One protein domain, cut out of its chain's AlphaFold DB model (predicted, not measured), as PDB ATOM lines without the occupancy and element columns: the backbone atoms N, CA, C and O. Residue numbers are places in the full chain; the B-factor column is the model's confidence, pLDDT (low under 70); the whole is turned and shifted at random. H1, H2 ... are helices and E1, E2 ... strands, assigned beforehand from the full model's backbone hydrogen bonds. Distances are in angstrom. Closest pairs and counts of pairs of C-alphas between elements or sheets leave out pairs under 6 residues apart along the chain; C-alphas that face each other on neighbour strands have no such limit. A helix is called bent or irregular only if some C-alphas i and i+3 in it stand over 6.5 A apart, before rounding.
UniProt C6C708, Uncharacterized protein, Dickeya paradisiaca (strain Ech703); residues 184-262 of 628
ATOM      1  N   ASN A 184     -10.852 -20.257  -7.109       97.50
ATOM      2  CA  ASN A 184     -10.039 -21.474  -7.189       97.50
ATOM      3  C   ASN A 184     -10.274 -22.242  -8.497       97.50
ATOM      4  O   ASN A 184      -9.408 -22.978  -8.955       97.50
ATOM      5  N   VAL A 185     -11.401 -22.001  -9.174       95.00
ATOM      6  CA  VAL A 185     -11.650 -22.504 -10.536       95.00
ATOM      7  C   VAL A 185     -10.630 -22.011 -11.577       95.00
ATOM      8  O   VAL A 185     -10.568 -22.589 -12.665       95.00
ATOM      9  N   GLN A 186      -9.847 -20.972 -11.260       95.00
ATOM     10  CA  GLN A 186      -8.740 -20.438 -12.066       95.00
ATOM     11  C   GLN A 186      -7.353 -20.830 -11.515       95.00
ATOM     12  O   GLN A 186      -6.338 -20.479 -12.114       95.00
ATOM     13  N   ASN A 187      -7.292 -21.541 -10.386       98.06
ATOM     14  CA  ASN A 187      -6.048 -21.913  -9.723       98.06
ATOM     15  C   ASN A 187      -5.376 -23.092 -10.444       98.06
ATOM     16  O   ASN A 187      -5.908 -24.204 -10.473       98.06
ATOM     17  N   THR A 188      -4.194 -22.858 -11.009       98.19
ATOM     18  CA  THR A 188      -3.424 -23.879 -11.735       98.19
ATOM     19  C   THR A 188      -1.981 -23.909 -11.249       98.19
ATOM     20  O   THR A 188      -1.458 -22.918 -10.749       98.19
ATOM     21  N   ARG A 189      -1.281 -25.025 -11.459       96.50
ATOM     22  CA  ARG A 189       0.134 -25.181 -11.092       96.50
ATOM     23  C   ARG A 189       1.050 -24.125 -11.716       96.50
ATOM     24  O   ARG A 189       2.091 -23.816 -11.151       96.50
ATOM     25  N   SER A 190       0.688 -23.600 -12.890       96.69
ATOM     26  CA  SER A 190       1.449 -22.556 -13.587       96.69
ATOM     27  C   SER A 190       1.052 -21.145 -13.152       96.69
ATOM     28  O   SER A 190       1.875 -20.239 -13.243       96.69
ATOM     29  N   HIS A 191      -0.173 -20.968 -12.651       96.75
ATOM     30  CA  HIS A 191      -0.701 -19.700 -12.150       96.75
ATOM     31  C   HIS A 191      -1.444 -19.934 -10.822       96.75
ATOM     32  O   HIS A 191      -2.678 -20.010 -10.820       96.75
ATOM     33  N   PRO A 192      -0.714 -20.099  -9.700       95.81
ATOM     34  CA  PRO A 192      -1.338 -20.317  -8.402       95.81
ATOM     35  C   PRO A 192      -2.190 -19.116  -7.975       95.81
ATOM     36  O   PRO A 192      -1.738 -17.975  -8.067       95.81
ATOM     37  N   ASN A 193      -3.402 -19.376  -7.481       97.94
ATOM     38  CA  ASN A 193      -4.300 -18.363  -6.928       97.94
ATOM     39  C   ASN A 193      -4.418 -18.539  -5.407       97.94
ATOM     40  O   ASN A 193      -4.832 -19.589  -4.919       97.94
ATOM     41  N   GLU A 194      -4.043 -17.504  -4.660       97.81
ATOM     42  CA  GLU A 194      -3.963 -17.541  -3.201       97.81
ATOM     43  C   GLU A 194      -5.285 -17.241  -2.486       97.81
ATOM     44  O   GLU A 194      -5.346 -17.439  -1.277       97.81
ATOM     45  N   ASN A 195      -6.339 -16.797  -3.182       97.12
ATOM     46  CA  ASN A 195      -7.569 -16.310  -2.546       97.12
ATOM     47  C   ASN A 195      -8.192 -17.357  -1.608       97.12
ATOM     48  O   ASN A 195      -8.238 -17.144  -0.398       97.12
ATOM     49  N   LEU A 196      -8.587 -18.529  -2.125       98.38
ATOM     50  CA  LEU A 196      -9.157 -19.597  -1.290       98.38
ATOM     51  C   LEU A 196      -8.190 -20.057  -0.187       98.38
ATOM     52  O   LEU A 196      -8.624 -20.324   0.929       98.38
ATOM     53  N   ALA A 197      -6.889 -20.125  -0.476       98.44
ATOM     54  CA  ALA A 197      -5.881 -20.512   0.507       98.44
ATOM     55  C   ALA A 197      -5.808 -19.518   1.677       98.44
ATOM     56  O   ALA A 197      -5.769 -19.930   2.837       98.44
ATOM     57  N   ARG A 198      -5.827 -18.216   1.377       98.44
ATOM     58  CA  ARG A 198      -5.780 -17.147   2.371       98.44
ATOM     59  C   ARG A 198      -7.044 -17.137   3.217       98.44
ATOM     60  O   ARG A 198      -6.925 -17.204   4.434       98.44
ATOM     61  N   GLU A 199      -8.226 -17.166   2.603       97.94
ATOM     62  CA  GLU A 199      -9.490 -17.171   3.355       97.94
ATOM     63  C   GLU A 199      -9.659 -18.440   4.204       97.94
ATOM     64  O   GLU A 199     -10.123 -18.375   5.344       97.94
ATOM     65  N   LEU A 200      -9.216 -19.599   3.698       98.62
ATOM     66  CA  LEU A 200      -9.224 -20.853   4.448       98.62
ATOM     67  C   LEU A 200      -8.438 -20.733   5.754       98.62
ATOM     68  O   LEU A 200      -8.934 -21.129   6.812       98.62
ATOM     69  N   MET A 201      -7.218 -20.201   5.686       98.56
ATOM     70  CA  MET A 201      -6.350 -20.060   6.853       98.56
ATOM     71  C   MET A 201      -6.804 -18.906   7.756       98.56
ATOM     72  O   MET A 201      -6.860 -19.066   8.973       98.56
ATOM     73  N   GLU A 202      -7.181 -17.768   7.176       98.06
ATOM     74  CA  GLU A 202      -7.497 -16.536   7.901       98.06
ATOM     75  C   GLU A 202      -8.905 -16.526   8.497       98.06
ATOM     76  O   GLU A 202      -9.075 -16.289   9.692       98.06
ATOM     77  N   LEU A 203      -9.923 -16.767   7.673       97.06
ATOM     78  CA  LEU A 203     -11.321 -16.539   8.037       97.06
ATOM     79  C   LEU A 203     -12.036 -17.812   8.464       97.06
ATOM     80  O   LEU A 203     -12.978 -17.746   9.259       97.06
ATOM     81  N   PHE A 204     -11.618 -18.964   7.937       98.00
ATOM     82  CA  PHE A 204     -12.357 -20.208   8.133       98.00
ATOM     83  C   PHE A 204     -11.768 -21.114   9.211       98.00
ATOM     84  O   PHE A 204     -12.522 -21.903   9.788       98.00
ATOM     85  N   THR A 205     -10.464 -21.012   9.498       98.56
ATOM     86  CA  THR A 205      -9.778 -21.935  10.419       98.56
ATOM     87  C   THR A 205      -8.894 -21.258  11.467       98.56
ATOM     88  O   THR A 205      -9.282 -21.214  12.626       98.56
ATOM     89  N   LEU A 206      -7.688 -20.807  11.126       98.06
ATOM     90  CA  LEU A 206      -6.646 -20.466  12.104       98.06
ATOM     91  C   LEU A 206      -6.787 -19.056  12.673       98.06
ATOM     92  O   LEU A 206      -6.319 -18.804  13.783       98.06
ATOM     93  N   GLY A 207      -7.393 -18.130  11.934       96.06
ATOM     94  CA  GLY A 207      -7.369 -16.718  12.295       96.06
ATOM     95  C   GLY A 207      -6.074 -16.022  11.866       96.06
ATOM     96  O   GLY A 207      -5.027 -16.644  11.664       96.06
ATOM     97  N   VAL A 208      -6.147 -14.694  11.760       94.88
ATOM     98  CA  VAL A 208      -5.016 -13.821  11.407       94.88
ATOM     99  C   VAL A 208      -3.822 -14.051  12.340       94.88
ATOM    100  O   VAL A 208      -3.970 -14.071  13.562       94.88
ATOM    101  N   GLY A 209      -2.623 -14.149  11.759       94.88
ATOM    102  CA  GLY A 209      -1.355 -14.197  12.500       94.88
ATOM    103  C   GLY A 209      -0.897 -15.593  12.928       94.88
ATOM    104  O   GLY A 209       0.156 -15.711  13.548       94.88
ATOM    105  N   ASN A 210      -1.643 -16.643  12.573       97.31
ATOM    106  CA  ASN A 210      -1.344 -18.033  12.940       97.31
ATOM    107  C   ASN A 210      -0.752 -18.869  11.788       97.31
ATOM    108  O   ASN A 210      -0.687 -20.094  11.871       97.31
ATOM    109  N   TYR A 211      -0.330 -18.215  10.707       97.88
ATOM    110  CA  TYR A 211       0.291 -18.818   9.528       97.88
ATOM    111  C   TYR A 211       1.228 -17.814   8.854       97.88
ATOM    112  O   TYR A 211       1.173 -16.611   9.124       97.88
ATOM    113  N   THR A 212       2.094 -18.300   7.968       98.06
ATOM    114  CA  THR A 212       2.995 -17.461   7.175       98.06
ATOM    115  C   THR A 212       2.486 -17.277   5.748       98.06
ATOM    116  O   THR A 212       1.714 -18.077   5.224       98.06
ATOM    117  N   GLU A 213       2.992 -16.253   5.065       98.06
ATOM    118  CA  GLU A 213       2.742 -16.050   3.632       98.06
ATOM    119  C   GLU A 213       3.206 -17.248   2.779       98.06
ATOM    120  O   GLU A 213       2.615 -17.572   1.749       98.06
ATOM    121  N   GLN A 214       4.255 -17.946   3.222       98.31
ATOM    122  CA  GLN A 214       4.729 -19.153   2.553       98.31
ATOM    123  C   GLN A 214       3.743 -20.317   2.705       98.31
ATOM    124  O   GLN A 214       3.599 -21.113   1.771       98.31
ATOM    125  N   ASP A 215       3.051 -20.415   3.841       98.62
ATOM    126  CA  ASP A 215       1.992 -21.407   4.020       98.62
ATOM    127  C   ASP A 215       0.842 -21.132   3.047       98.62
ATOM    128  O   ASP A 215       0.440 -22.048   2.335       98.62
ATOM    129  N   VAL A 216       0.400 -19.873   2.915       98.56
ATOM    130  CA  VAL A 216      -0.657 -19.480   1.959       98.56
ATOM    131  C   VAL A 216      -0.290 -19.892   0.535       98.56
ATOM    132  O   VAL A 216      -1.067 -20.571  -0.134       98.56
ATOM    133  N   LYS A 217       0.928 -19.573   0.086       98.50
ATOM    134  CA  LYS A 217       1.433 -19.972  -1.240       98.50
ATOM    135  C   LYS A 217       1.452 -21.480  -1.434       98.50
ATOM    136  O   LYS A 217       1.151 -21.984  -2.515       98.50
ATOM    137  N   THR A 218       1.824 -22.216  -0.396       98.44
ATOM    138  CA  THR A 218       1.923 -23.674  -0.467       98.44
ATOM    139  C   THR A 218       0.541 -24.329  -0.461       98.44
ATOM    140  O   THR A 218       0.321 -25.284  -1.205       98.44
ATOM    141  N   VAL A 219      -0.412 -23.784   0.298       98.62
ATOM    142  CA  VAL A 219      -1.824 -24.186   0.260       98.62
ATOM    143  C   VAL A 219      -2.443 -23.846  -1.098       98.62
ATOM    144  O   VAL A 219      -3.138 -24.683  -1.663       98.62
ATOM    145  N   ALA A 220      -2.126 -22.692  -1.690       98.62
ATOM    146  CA  ALA A 220      -2.575 -22.334  -3.037       98.62
ATOM    147  C   ALA A 220      -2.092 -23.347  -4.085       98.62
ATOM    148  O   ALA A 220      -2.876 -23.803  -4.913       98.62
ATOM    149  N   ARG A 221      -0.824 -23.776  -3.997       98.25
ATOM    150  CA  ARG A 221      -0.283 -24.865  -4.827       98.25
ATOM    151  C   ARG A 221      -0.998 -26.194  -4.580       98.25
ATOM    152  O   ARG A 221      -1.224 -26.933  -5.528       98.25
ATOM    153  N   LEU A 222      -1.340 -26.516  -3.331       98.25
ATOM    154  CA  LEU A 222      -2.102 -27.726  -2.995       98.25
ATOM    155  C   LEU A 222      -3.494 -27.708  -3.630       98.25
ATOM    156  O   LEU A 222      -3.914 -28.711  -4.185       98.25
ATOM    157  N   LEU A 223      -4.169 -26.561  -3.598       98.50
ATOM    158  CA  LEU A 223      -5.513 -26.388  -4.147       98.50
ATOM    159  C   LEU A 223      -5.541 -26.205  -5.677       98.50
ATOM    160  O   LEU A 223      -6.625 -26.102  -6.257       98.50
ATOM    161  N   ALA A 224      -4.384 -26.176  -6.346       98.31
ATOM    162  CA  ALA A 224      -4.300 -26.045  -7.796       98.31
ATOM    163  C   ALA A 224      -4.958 -27.239  -8.504       98.31
ATOM    164  O   ALA A 224      -4.775 -28.391  -8.116       98.31
ATOM    165  N   GLY A 225      -5.734 -26.966  -9.553       97.62
ATOM    166  CA  GLY A 225      -6.467 -27.981 -10.313       97.62
ATOM    167  C   GLY A 225      -7.793 -28.428  -9.685       97.62
ATOM    168  O   GLY A 225      -8.632 -28.975 -10.404       97.62
ATOM    169  N   HIS A 226      -8.046 -28.157  -8.400       98.06
ATOM    170  CA  HIS A 226      -9.359 -28.374  -7.786       98.06
ATOM    171  C   HIS A 226     -10.360 -27.335  -8.318       98.06
ATOM    172  O   HIS A 226     -10.251 -26.138  -8.068       98.06
ATOM    173  N   SER A 227     -11.330 -27.783  -9.106       95.81
ATOM    174  CA  SER A 227     -12.194 -26.917  -9.909       95.81
ATOM    175  C   SER A 227     -13.586 -27.540 -10.059       95.81
ATOM    176  O   SER A 227     -13.994 -28.397  -9.273       95.81
ATOM    177  N   VAL A 228     -14.342 -27.102 -11.063       93.62
ATOM    178  CA  VAL A 228     -15.696 -27.588 -11.350       93.62
ATOM    179  C   VAL A 228     -15.847 -27.996 -12.818       93.62
ATOM    180  O   VAL A 228     -15.188 -27.460 -13.714       93.62
ATOM    181  N   GLU A 229     -16.728 -28.955 -13.087       88.94
ATOM    182  CA  GLU A 229     -17.108 -29.362 -14.439       88.94
ATOM    183  C   GLU A 229     -18.035 -28.320 -15.075       88.94
ATOM    184  O   GLU A 229     -19.209 -28.206 -14.723       88.94
ATOM    185  N   ARG A 230     -17.505 -27.578 -16.056       80.19
ATOM    186  CA  ARG A 230     -18.212 -26.480 -16.741       80.19
ATOM    187  C   ARG A 230     -19.464 -26.935 -17.500       80.19
ATOM    188  O   ARG A 230     -20.456 -26.218 -17.549       80.19
ATOM    189  N   GLU A 231     -19.396 -28.124 -18.097       74.06
ATOM    190  CA  GLU A 231     -20.401 -28.641 -19.040       74.06
ATOM    191  C   GLU A 231     -21.355 -29.667 -18.406       74.06
ATOM    192  O   GLU A 231     -22.457 -29.873 -18.905       74.06
ATOM    193  N   ASN A 232     -20.975 -30.263 -17.271       71.81
ATOM    194  CA  ASN A 232     -21.665 -31.403 -16.660       71.81
ATOM    195  C   ASN A 232     -22.219 -31.058 -15.270       71.81
ATOM    196  O   ASN A 232     -21.909 -31.684 -14.255       71.81
ATOM    197  N   GLY A 233     -23.063 -30.032 -15.203       76.62
ATOM    198  CA  GLY A 233     -23.823 -29.757 -13.987       76.62
ATOM    199  C   GLY A 233     -23.034 -29.097 -12.854       76.62
ATOM    200  O   GLY A 233     -23.475 -29.150 -11.705       76.62
ATOM    201  N   TRP A 234     -21.902 -28.455 -13.153       86.50
ATOM    202  CA  TRP A 234     -21.169 -27.642 -12.181       86.50
ATOM    203  C   TRP A 234     -20.773 -28.400 -10.913       86.50
ATOM    204  O   TRP A 234     -20.941 -27.921  -9.792       86.50
ATOM    205  N   ARG A 235     -20.322 -29.639 -11.094       90.00
ATOM    206  CA  ARG A 235     -19.886 -30.515 -10.005       90.00
ATOM    207  C   ARG A 235     -18.392 -30.373  -9.787       90.00
ATOM    208  O   ARG A 235     -17.670 -30.024 -10.715       90.00
ATOM    209  N   TYR A 236     -17.935 -30.651  -8.574       95.38
ATOM    210  CA  TYR A 236     -16.512 -30.706  -8.263       95.38
ATOM    211  C   TYR A 236     -15.751 -31.636  -9.212       95.38
ATOM    212  O   TYR A 236     -16.218 -32.737  -9.508       95.38
ATOM    213  N   ARG A 237     -14.557 -31.208  -9.626       95.50
ATOM    214  CA  ARG A 237     -13.564 -32.064 -10.278       95.50
ATOM    215  C   ARG A 237     -12.156 -31.680  -9.852       95.50
ATOM    216  O   ARG A 237     -11.870 -30.508  -9.623       95.50
ATOM    217  N   LEU A 238     -11.251 -32.645  -9.902       97.12
ATOM    218  CA  LEU A 238      -9.817 -32.384  -9.933       97.12
ATOM    219  C   LEU A 238      -9.322 -32.451 -11.384       97.12
ATOM    220  O   LEU A 238      -9.512 -33.459 -12.062       97.12
ATOM    221  N   ASN A 239      -8.702 -31.377 -11.873       96.06
ATOM    222  CA  ASN A 239      -7.981 -31.376 -13.141       96.06
ATOM    223  C   ASN A 239      -6.496 -31.681 -12.907       96.06
ATOM    224  O   ASN A 239      -5.714 -30.784 -12.601       96.06
ATOM    225  N   GLU A 240      -6.106 -32.937 -13.116       96.19
ATOM    226  CA  GLU A 240      -4.728 -33.415 -12.931       96.19
ATOM    227  C   GLU A 240      -3.690 -32.640 -13.763       96.19
ATOM    228  O   GLU A 240      -2.550 -32.469 -13.340       96.19
ATOM    229  N   ALA A 241      -4.067 -32.119 -14.938       95.75
ATOM    230  CA  ALA A 241      -3.149 -31.346 -15.781       95.75
ATOM    231  C   ALA A 241      -2.785 -29.973 -15.179       95.75
ATOM    232  O   ALA A 241      -1.711 -29.430 -15.472       95.75
ATOM    233  N   ASP A 242      -3.675 -29.441 -14.340       97.06
ATOM    234  CA  ASP A 242      -3.524 -28.168 -13.640       97.06
ATOM    235  C   ASP A 242      -3.066 -28.357 -12.187       97.06
ATOM    236  O   ASP A 242      -2.710 -27.372 -11.545       97.06
ATOM    237  N   ALA A 243      -3.046 -29.586 -11.668       97.69
ATOM    238  CA  ALA A 243      -2.663 -29.879 -10.292       97.69
ATOM    239  C   ALA A 243      -1.141 -29.851 -10.088       97.69
ATOM    240  O   ALA A 243      -0.361 -30.290 -10.936       97.69
ATOM    241  N   ASP A 244      -0.694 -29.344  -8.940       97.12
ATOM    242  CA  ASP A 244       0.716 -29.383  -8.551       97.12
ATOM    243  C   ASP A 244       0.994 -30.662  -7.750       97.12
ATOM    244  O   ASP A 244       0.490 -30.835  -6.642       97.12
ATOM    245  N   SER A 245       1.831 -31.553  -8.279       95.31
ATOM    246  CA  SER A 245       2.238 -32.801  -7.618       95.31
ATOM    247  C   SER A 245       3.573 -32.691  -6.868       95.31
ATOM    248  O   SER A 245       4.111 -33.700  -6.423       95.31
ATOM    249  N   GLY A 246       4.168 -31.504  -6.769       95.75
ATOM    250  CA  GLY A 246       5.422 -31.283  -6.056       95.75
ATOM    251  C   GLY A 246       5.272 -31.455  -4.545       95.75
ATOM    252  O   GLY A 246       4.160 -31.457  -4.011       95.75
ATOM    253  N   GLU A 247       6.407 -31.570  -3.856       96.94
ATOM    254  CA  GLU A 247       6.465 -31.576  -2.392       96.94
ATOM    255  C   GLU A 247       5.918 -30.255  -1.818       96.94
ATOM    256  O   GLU A 247       6.095 -29.174  -2.403       96.94
ATOM    257  N   LYS A 248       5.222 -30.353  -0.680       96.25
ATOM    258  CA  LYS A 248       4.556 -29.225  -0.015       96.25
ATOM    259  C   LYS A 248       4.795 -29.301   1.485       96.25
ATOM    260  O   LYS A 248       4.491 -30.316   2.097       96.25
ATOM    261  N   THR A 249       5.307 -28.228   2.083       97.69
ATOM    262  CA  THR A 249       5.432 -28.107   3.542       97.69
ATOM    263  C   THR A 249       4.493 -27.016   4.035       97.69
ATOM    264  O   THR A 249       4.625 -25.870   3.619       97.69
ATOM    265  N   ILE A 250       3.539 -27.386   4.888       98.00
ATOM    266  CA  ILE A 250       2.486 -26.507   5.407       98.00
ATOM    267  C   ILE A 250       2.493 -26.640   6.927       98.00
ATOM    268  O   ILE A 250       2.372 -27.752   7.443       98.00
ATOM    269  N   LEU A 251       2.668 -25.530   7.651       97.81
ATOM    270  CA  LEU A 251       2.631 -25.488   9.122       97.81
ATOM    271  C   LEU A 251       3.540 -26.548   9.781       97.81
ATOM    272  O   LEU A 251       3.176 -27.215  10.751       97.81
ATOM    273  N   GLY A 252       4.732 -26.743   9.204       95.75
ATOM    274  CA  GLY A 252       5.738 -27.700   9.677       95.75
ATOM    275  C   GLY A 252       5.481 -29.170   9.315       95.75
ATOM    276  O   GLY A 252       6.243 -30.034   9.746       95.75
ATOM    277  N   ARG A 253       4.441 -29.481   8.530       97.19
ATOM    278  CA  ARG A 253       4.153 -30.834   8.027       97.19
ATOM    279  C   ARG A 253       4.449 -30.917   6.537       97.19
ATOM    280  O   ARG A 253       3.943 -30.112   5.760       97.19
ATOM    281  N   THR A 254       5.250 -31.901   6.143       96.62
ATOM    282  CA  THR A 254       5.630 -32.123   4.744       96.62
ATOM    283  C   THR A 254       4.786 -33.233   4.128       96.62
ATOM    284  O   THR A 254       4.748 -34.353   4.634       96.62
ATOM    285  N   LEU A 255       4.130 -32.912   3.018       95.56
ATOM    286  CA  LEU A 255       3.454 -33.844   2.130       95.56
ATOM    287  C   LEU A 255       4.405 -34.197   0.987       95.56
ATOM    288  O   LEU A 255       4.910 -33.309   0.291       95.56
ATOM    289  N   ALA A 256       4.650 -35.494   0.814       93.31
ATOM    290  CA  ALA A 256       5.531 -35.999  -0.228       93.31
ATOM    291  C   ALA A 256       5.018 -35.634  -1.630       93.31
ATOM    292  O   ALA A 256       3.814 -35.507  -1.866       93.31
ATOM    293  N   ALA A 257       5.949 -35.501  -2.574       92.62
ATOM    294  CA  ALA A 257       5.607 -35.339  -3.980       92.62
ATOM    295  C   ALA A 257       4.821 -36.555  -4.518       92.62
ATOM    296  O   ALA A 257       4.936 -37.672  -4.016       92.62
ATOM    297  N   GLY A 258       4.047 -36.331  -5.578       88.62
ATOM    298  CA  GLY A 258       3.273 -37.343  -6.298       88.62
ATOM    299  C   GLY A 258       1.777 -37.351  -5.980       88.62
ATOM    300  O   GLY A 258       1.018 -37.908  -6.764       88.62
ATOM    301  N   LYS A 259       1.335 -36.709  -4.888       89.62
ATOM    302  CA  LYS A 259      -0.090 -36.593  -4.528       89.62
ATOM    303  C   LYS A 259      -0.678 -35.274  -5.041       89.62
ATOM    304  O   LYS A 259      -0.171 -34.203  -4.699       89.62
ATOM    305  N   THR A 260      -1.727 -35.367  -5.858       90.56
ATOM    306  CA  THR A 260      -2.456 -34.224  -6.439       90.56
ATOM    307  C   THR A 260      -3.762 -33.936  -5.699       90.56
ATOM    308  O   THR A 260      -3.999 -32.783  -5.370       90.56
ATOM    309  N   ASP A 261      -4.550 -34.954  -5.326       95.06
ATOM    310  CA  ASP A 261      -5.663 -34.781  -4.377       95.06
ATOM    311  C   ASP A 261      -5.159 -34.913  -2.934       95.06
ATOM    312  O   ASP A 261      -4.984 -36.021  -2.426       95.06
ATOM    313  N   ALA A 262      -4.891 -33.779  -2.285       95.94
ATOM    314  CA  ALA A 262      -4.409 -33.716  -0.902       95.94
ATOM    315  C   ALA A 262      -5.289 -32.836   0.007       95.94
ATOM    316  O   ALA A 262      -4.828 -32.380   1.056       95.94
TER     317      ALA A 262
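What this domain is: This is residues 184 to 262 of the 628 residues of an uncharacterized protein of Dickeya paradisiaca (strain Ech703) (UniProt C6C708). Helix H2 is the middle of a small domain, with helix H1 packed on it at a steep angle and the little hairpin E3 E4 beside it, E3 being the strand next to H2. A second hairpin, E1 E2, extends past the last residues of H2 toward one end of the longest axis. The printed part has 79 residues with two named helices and four named strands, in the order H1 H2 E1 E2 E3 E4; each two-stranded sheet is antiparallel. The class is mixed, helices and strands, though under half of the residues are in named elements. The whole is compact, with a radius of gyration of the C-alphas of 12.8 A and spans of 40 by 27 by 18 A.

How they stand to each other: E3, residues 248 to 250, and E4, residues 253 to 255, form a hairpin, with N 255 and O 248 2.8 A apart, within hydrogen-bond range. The closest C-alphas of E3 and H2, residues 213 to 222, are those of Ile 250 and Asp 215, 5.3 A apart. H1, residues 195 to 205, touches H2, the closest C-alphas being those of Ala 197 and Ala 220, 5.2 A apart. They run opposite ways at a steep tilt of 69 degrees, only just short of about perpendicular. E1, residues 226 to 228, and E2, residues 236 to 238, form the other hairpin, with N 227 and O 237 2.8 A apart, within hydrogen-bond range. E2 and E3 are apart. Every O i to N i+4 pair is within hydrogen-bond range in H2, and 5 of 7 in H1.

Where its parts are: H1 begins at C-alpha 195 (-7.569, -16.310, -2.546), and H1 and H2 each measure 14.3 A from first to last C-alpha. H1 is neither bent nor irregular, but only just: C-alphas 202 and 205 are 6.4 A apart. E1 measures 7.3 A, E2 7.1 A, E3 6.4 A and E4 6.7 A, and E4 ends at C-alpha 255 (3.454, -33.844, 2.130).

The domain as a whole: The two C-alphas farthest apart are those of Gly 209 and Glu 231, at 39.6 A. The printed part has no cut, and no link between named elements is long. The mean pLDDT of the printed part is 95.3, and no printed residue is under 70.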